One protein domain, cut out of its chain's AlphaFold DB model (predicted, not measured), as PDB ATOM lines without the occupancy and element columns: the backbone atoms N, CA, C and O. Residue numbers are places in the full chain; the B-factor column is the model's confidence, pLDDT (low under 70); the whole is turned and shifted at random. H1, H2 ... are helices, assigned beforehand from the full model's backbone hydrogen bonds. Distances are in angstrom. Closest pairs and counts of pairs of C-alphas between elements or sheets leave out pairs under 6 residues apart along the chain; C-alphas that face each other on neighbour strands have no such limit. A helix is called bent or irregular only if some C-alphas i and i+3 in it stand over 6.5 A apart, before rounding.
ATOM      1  N   LEU A   2      39.852  28.374 -35.524       81.69
ATOM      2  CA  LEU A   2      39.031  29.225 -34.632       81.69
ATOM      3  C   LEU A   2      39.639  30.619 -34.379       81.69
ATOM      4  O   LEU A   2      38.968  31.616 -34.600       81.69
ATOM      5  N   ALA A   3      40.924  30.689 -34.017       88.94
ATOM      6  CA  ALA A   3      41.607  31.966 -33.781       88.94
ATOM      7  C   ALA A   3      41.672  32.869 -35.029       88.94
ATOM      8  O   ALA A   3      41.634  34.089 -34.918       88.94
ATOM      9  N   GLU A   4      41.736  32.273 -36.222       90.62
ATOM     10  CA  GLU A   4      41.716  33.020 -37.481       90.62
ATOM     11  C   GLU A   4      40.330  33.609 -37.758       90.62
ATOM     12  O   GLU A   4      40.235  34.772 -38.135       90.62
ATOM     13  N   TYR A   5      39.253  32.855 -37.502       94.00
ATOM     14  CA  TYR A   5      37.900  33.409 -37.558       94.00
ATOM     15  C   TYR A   5      37.711  34.532 -36.539       94.00
ATOM     16  O   TYR A   5      37.182  35.575 -36.898       94.00
ATOM     17  N   THR A   6      38.202  34.381 -35.304       91.50
ATOM     18  CA  THR A   6      38.150  35.453 -34.297       91.50
ATOM     19  C   THR A   6      38.836  36.731 -34.787       91.50
ATOM     20  O   THR A   6      38.271  37.812 -34.645       91.50
ATOM     21  N   ALA A   7      40.017  36.608 -35.403       89.56
ATOM     22  CA  ALA A   7      40.806  37.741 -35.891       89.56
ATOM     23  C   ALA A   7      40.285  38.373 -37.192       89.56
ATOM     24  O   ALA A   7      40.685  39.483 -37.528       89.56
ATOM     25  N   ARG A   8      39.455  37.666 -37.966       95.31
ATOM     26  CA  ARG A   8      38.850  38.210 -39.193       95.31
ATOM     27  C   ARG A   8      37.446  38.753 -38.945       95.31
ATOM     28  O   ARG A   8      37.078  39.775 -39.517       95.31
ATOM     29  N   ASN A   9      36.669  38.104 -38.078       95.75
ATOM     30  CA  ASN A   9      35.284  38.486 -37.815       95.75
ATOM     31  C   ASN A   9      35.178  39.812 -37.054       95.75
ATOM     32  O   ASN A   9      34.222  40.547 -37.281       95.75
ATOM     33  N   ASN A  10      36.139  40.145 -36.183       92.81
ATOM     34  CA  ASN A  10      36.150  41.444 -35.502       92.81
ATOM     35  C   ASN A  10      36.320  42.600 -36.505       92.81
ATOM     36  O   ASN A  10      35.550  43.551 -36.460       92.81
ATOM     37  N   ALA A  11      37.265  42.482 -37.442       95.38
ATOM     38  CA  ALA A  11      37.490  43.479 -38.484       95.38
ATOM     39  C   ALA A  11      36.275  43.596 -39.418       95.38
ATOM     40  O   ALA A  11      35.834  44.703 -39.715       95.38
ATOM     41  N   ALA A  12      35.693  42.461 -39.817       97.25
ATOM     42  CA  ALA A  12      34.504  42.441 -40.664       97.25
ATOM     43  C   ALA A  12      33.282  43.081 -39.984       97.25
ATOM     44  O   ALA A  12      32.530  43.804 -40.632       97.25
ATOM     45  N   LEU A  13      33.077  42.852 -38.681       96.69
ATOM     46  CA  LEU A  13      31.985  43.487 -37.938       96.69
ATOM     47  C   LEU A  13      32.142  45.014 -37.910       96.69
ATOM     48  O   LEU A  13      31.170  45.724 -38.159       96.69
ATOM     49  N   THR A  14      33.356  45.513 -37.656       97.00
ATOM     50  CA  THR A  14      33.655  46.951 -37.712       97.00
ATOM     51  C   THR A  14      33.356  47.525 -39.095       97.00
ATOM     52  O   THR A  14      32.660  48.530 -39.194       97.00
ATOM     53  N   GLU A  15      33.796  46.865 -40.169       98.00
ATOM     54  CA  GLU A  15      33.532  47.306 -41.544       98.00
ATOM     55  C   GLU A  15      32.028  47.357 -41.869       98.00
ATOM     56  O   GLU A  15      31.544  48.341 -42.433       98.00
ATOM     57  N   LEU A  16      31.261  46.336 -41.469       98.19
ATOM     58  CA  LEU A  16      29.807  46.302 -41.662       98.19
ATOM     59  C   LEU A  16      29.106  47.493 -40.997       98.19
ATOM     60  O   LEU A  16      28.224  48.104 -41.603       98.19
ATOM     61  N   VAL A  17      29.495  47.839 -39.772       97.94
ATOM     62  CA  VAL A  17      28.864  48.935 -39.028       97.94
ATOM     63  C   VAL A  17      29.345  50.297 -39.533       97.94
ATOM     64  O   VAL A  17      28.525  51.147 -39.874       97.94
ATOM     65  N   GLU A  18      30.659  50.509 -39.610       97.94
ATOM     66  CA  GLU A  18      31.250  51.829 -39.861       97.94
ATOM     67  C   GLU A  18      31.226  52.229 -41.341       97.94
ATOM     68  O   GLU A  18      30.964  53.389 -41.658       97.94
ATOM     69  N   THR A  19      31.467  51.283 -42.255       98.31
ATOM     70  CA  THR A  19      31.530  51.561 -43.701       98.31
ATOM     71  C   THR A  19      30.180  51.348 -44.371       98.31
ATOM     72  O   THR A  19      29.775  52.134 -45.229       98.31
ATOM     73  N   HIS A  20      29.481  50.273 -44.004       98.25
ATOM     74  CA  HIS A  20      28.239  49.876 -44.671       98.25
ATOM     75  C   HIS A  20      26.971  50.320 -43.935       98.25
ATOM     76  O   HIS A  20      25.877  50.162 -44.479       98.25
ATOM     77  N   GLY A  21      27.094  50.906 -42.739       97.62
ATOM     78  CA  GLY A  21      25.964  51.446 -41.983       97.62
ATOM     79  C   GLY A  21      24.975  50.378 -41.512       97.62
ATOM     80  O   GLY A  21      23.783  50.660 -41.388       97.62
ATOM     81  N   VAL A  22      25.439  49.143 -41.299       98.31
ATOM     82  CA  VAL A  22      24.588  48.048 -40.823       98.31
ATOM     83  C   VAL A  22      24.192  48.290 -39.367       98.31
ATOM     84  O   VAL A  22      25.041  48.426 -38.489       98.31
ATOM     85  N   ASP A  23      22.886  48.281 -39.105       97.31
ATOM     86  CA  ASP A  23      22.314  48.356 -37.760       97.31
ATOM     87  C   ASP A  23      22.215  46.951 -37.145       97.31
ATOM     88  O   ASP A  23      21.285  46.186 -37.420       97.31
ATOM     89  N   VAL A  24      23.223  46.592 -36.349       96.06
ATOM     90  CA  VAL A  24      23.300  45.298 -35.663       96.06
ATOM     91  C   VAL A  24      22.500  45.365 -34.366       96.06
ATOM     92  O   VAL A  24      22.794  46.169 -33.483       96.06
ATOM     93  N   ARG A  25      21.510  44.478 -34.227       96.12
ATOM     94  CA  ARG A  25      20.624  44.428 -33.059       96.12
ATOM     95  C   ARG A  25      20.580  43.042 -32.444       96.12
ATOM     96  O   ARG A  25      20.612  42.033 -33.150       96.12
ATOM     97  N   GLU A  26      20.442  43.006 -31.127       96.06
ATOM     98  CA  GLU A  26      20.106  41.780 -30.412       96.06
ATOM     99  C   GLU A  26      18.650  41.383 -30.670       96.06
ATOM    100  O   GLU A  26      17.767  42.226 -30.867       96.06
ATOM    101  N   LEU A  27      18.395  40.075 -30.647       97.69
ATOM    102  CA  LEU A  27      17.029  39.572 -30.607       97.69
ATOM    103  C   LEU A  27      16.393  39.906 -29.247       97.69
ATOM    104  O   LEU A  27      17.091  39.902 -28.231       97.69
ATOM    105  N   PRO A  28      15.070  40.135 -29.197       98.31
ATOM    106  CA  PRO A  28      14.359  40.318 -27.937       98.31
ATOM    107  C   PRO A  28      14.580  39.156 -26.955       98.31
ATOM    108  O   PRO A  28      14.688  37.991 -27.348       98.31
ATOM    109  N   ALA A  29      14.633  39.467 -25.657       97.88
ATOM    110  CA  ALA A  29      14.959  38.486 -24.621       97.88
ATOM    111  C   ALA A  29      13.941  37.333 -24.535       97.88
ATOM    112  O   ALA A  29      14.318  36.190 -24.272       97.88
ATOM    113  N   ASP A  30      12.662  37.612 -24.781       98.12
ATOM    114  CA  ASP A  30      11.586  36.619 -24.844       98.12
ATOM    115  C   ASP A  30      11.749  35.678 -26.045       98.12
ATOM    116  O   ASP A  30      11.594  34.465 -25.901       98.12
ATOM    117  N   VAL A  31      12.165  36.208 -27.200       98.38
ATOM    118  CA  VAL A  31      12.499  35.411 -28.389       98.38
ATOM    119  C   VAL A  31      13.683  34.487 -28.104       98.38
ATOM    120  O   VAL A  31      13.590  33.289 -28.363       98.38
ATOM    121  N   ILE A  32      14.777  35.000 -27.527       98.12
ATOM    122  CA  ILE A  32      15.951  34.176 -27.179       98.12
ATOM    123  C   ILE A  32      15.568  33.089 -26.167       98.12
ATOM    124  O   ILE A  32      15.965  31.932 -26.321       98.12
ATOM    125  N   SER A  33      14.764  33.440 -25.160       97.94
ATOM    126  CA  SER A  33      14.290  32.495 -24.144       97.94
ATOM    127  C   SER A  33      13.455  31.381 -24.771       97.94
ATOM    128  O   SER A  33      13.716  30.206 -24.520       97.94
ATOM    129  N   LYS A  34      12.522  31.728 -25.668       98.38
ATOM    130  CA  LYS A  34      11.689  30.734 -26.347       98.38
ATOM    131  C   LYS A  34      12.493  29.841 -27.288       98.38
ATOM    132  O   LYS A  34      12.273  28.633 -27.318       98.38
ATOM    133  N   LEU A  35      13.448  30.405 -28.029       98.31
ATOM    134  CA  LEU A  35      14.338  29.630 -28.894       98.31
ATOM    135  C   LEU A  35      15.189  28.643 -28.096       98.31
ATOM    136  O   LEU A  35      15.409  27.524 -28.560       98.31
ATOM    137  N   ARG A  36      15.646  29.031 -26.901       97.06
ATOM    138  CA  ARG A  36      16.382  28.133 -26.011       97.06
ATOM    139  C   ARG A  36      15.527  26.938 -25.596       97.06
ATOM    140  O   ARG A  36      15.988  25.814 -25.761       97.06
ATOM    141  N   GLU A  37      14.310  27.174 -25.108       98.25
ATOM    142  CA  GLU A  37      13.382  26.100 -24.719       98.25
ATOM    143  C   GLU A  37      13.144  25.121 -25.874       98.25
ATOM    144  O   GLU A  37      13.331  23.918 -25.718       98.25
ATOM    145  N   LEU A  38      12.811  25.649 -27.056       98.50
ATOM    146  CA  LEU A  38      12.540  24.835 -28.243       98.50
ATOM    147  C   LEU A  38      13.777  24.055 -28.700       98.50
ATOM    148  O   LEU A  38      13.663  22.919 -29.145       98.50
ATOM    149  N   SER A  39      14.966  24.649 -28.591       97.44
ATOM    150  CA  SER A  39      16.214  23.966 -28.944       97.44
ATOM    151  C   SER A  39      16.512  22.809 -27.990       97.44
ATOM    152  O   SER A  39      16.955  21.755 -28.438       97.44
ATOM    153  N   GLU A  40      16.277  22.989 -26.688       96.62
ATOM    154  CA  GLU A  40      16.444  21.927 -25.689       96.62
ATOM    155  C   GLU A  40      15.459  20.771 -25.948       96.62
ATOM    156  O   GLU A  40      15.879  19.613 -25.948       96.62
ATOM    157  N   GLU A  41      14.196  21.086 -26.254       98.06
ATOM    158  CA  GLU A  41      13.143  20.121 -26.607       98.06
ATOM    159  C   GLU A  41      13.496  19.324 -27.870       98.06
ATOM    160  O   GLU A  41      13.661  18.106 -27.807       98.06
ATOM    161  N   VAL A  42      13.716  20.003 -29.000       97.81
ATOM    162  CA  VAL A  42      13.954  19.350 -30.299       97.81
ATOM    163  C   VAL A  42      15.204  18.472 -30.268       97.81
ATOM    164  O   VAL A  42      15.207  17.366 -30.806       97.81
ATOM    165  N   VAL A  43      16.289  18.932 -29.637       96.56
ATOM    166  CA  VAL A  43      17.526  18.140 -29.573       96.56
ATOM    167  C   VAL A  43      17.339  16.900 -28.692       96.56
ATOM    168  O   VAL A  43      17.856  15.837 -29.040       96.56
ATOM    169  N   ALA A  44      16.587  17.002 -27.590       97.19
ATOM    170  CA  ALA A  44      16.258  15.850 -26.753       97.19
ATOM    171  C   ALA A  44      15.348  14.849 -27.488       97.19
ATOM    172  O   ALA A  44      15.590  13.644 -27.427       97.19
ATOM    173  N   GLU A  45      14.349  15.328 -28.233       97.94
ATOM    174  CA  GLU A  45      13.473  14.480 -29.049       97.94
ATOM    175  C   GLU A  45      14.243  13.714 -30.124       97.94
ATOM    176  O   GLU A  45      14.016  12.520 -30.315       97.94
ATOM    177  N   VAL A  46      15.176  14.374 -30.817       96.69
ATOM    178  CA  VAL A  46      16.033  13.726 -31.823       96.69
ATOM    179  C   VAL A  46      16.941  12.684 -31.173       96.69
ATOM    180  O   VAL A  46      17.104  11.589 -31.710       96.69
ATOM    181  N   ALA A  47      17.514  12.990 -30.007       97.75
ATOM    182  CA  ALA A  47      18.362  12.055 -29.276       97.75
ATOM    183  C   ALA A  47      17.600  10.789 -28.849       97.75
ATOM    184  O   ALA A  47      18.129   9.685 -28.972       97.75
ATOM    185  N   ALA A  48      16.340  10.935 -28.431       97.69
ATOM    186  CA  ALA A  48      15.498   9.827 -27.984       97.69
ATOM    187  C   ALA A  48      15.118   8.835 -29.103       97.69
ATOM    188  O   ALA A  48      14.680   7.721 -28.810       97.69
ATOM    189  N   GLN A  49      15.279   9.213 -30.376       97.50
ATOM    190  CA  GLN A  49      14.934   8.358 -31.520       97.50
ATOM    191  C   GLN A  49      15.965   7.256 -31.791       97.50
ATOM    192  O   GLN A  49      15.629   6.267 -32.442       97.50
ATOM    193  N   ASP A  50      17.204   7.399 -31.309       97.50
ATOM    194  CA  ASP A  50      18.285   6.451 -31.583       97.50
ATOM    195  C   ASP A  50      19.240   6.301 -30.377       97.50
ATOM    196  O   ASP A  50      19.755   7.295 -29.863       97.50
TER     197      ASP A  50
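This is residues 2 to 50 of the 82 residues of an uncharacterized protein of Oleispira antarctica (UniProt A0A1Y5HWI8). Two helices, H1 and H2, form the arms of a wide, open V or U, with the stretched link of residues 19 to 28 as its base and no contact between the arms. The backbone runs along H1 to the base, crosses over, and comes back along H2, leaving the space between the helices empty. The printed part has 49 residues with two named helices, H1 then H2, and no named strand; its class is all helix. It is extended, with a radius of gyration of the C-alphas of 17.1 A, and flat, spanning 47 by 28 by 12 A.

H1 holds residues 2 to 18 and begins at C-alpha 2, at (39.031, 29.225, -34.632); its first and last C-alphas are 24.5 A apart. H2, the longest helix, holds residues 29 to 48, from C-alpha 29 at (14.959, 38.486, -24.621) to C-alpha 48 at (15.498, 9.827, -27.984), 28.9 A from first to last C-alpha. Neither helix is bent or irregular.

H1 and H2 are apart, with no C-alpha of the one within 8 A of the other. Ten residues make a short link between them. Residues 2 to 12, which belong to H1, stand free. Residues 25 to 50, of which 29 to 48 belong to H2, stand free too. In H2 every O i to N i+4 pair is within hydrogen-bond range; in H1, 11 of 13 are.

The two C-alphas farthest apart, those of Thr 19 and Asp 50, are 48.6 A apart. The C-alphas of Leu 2 and Asp 50, the first and last printed, are 31.0 A apart. The printed part has no cut and no long link. The mean pLDDT of the printed part is 96.4, and no printed residue is under 70.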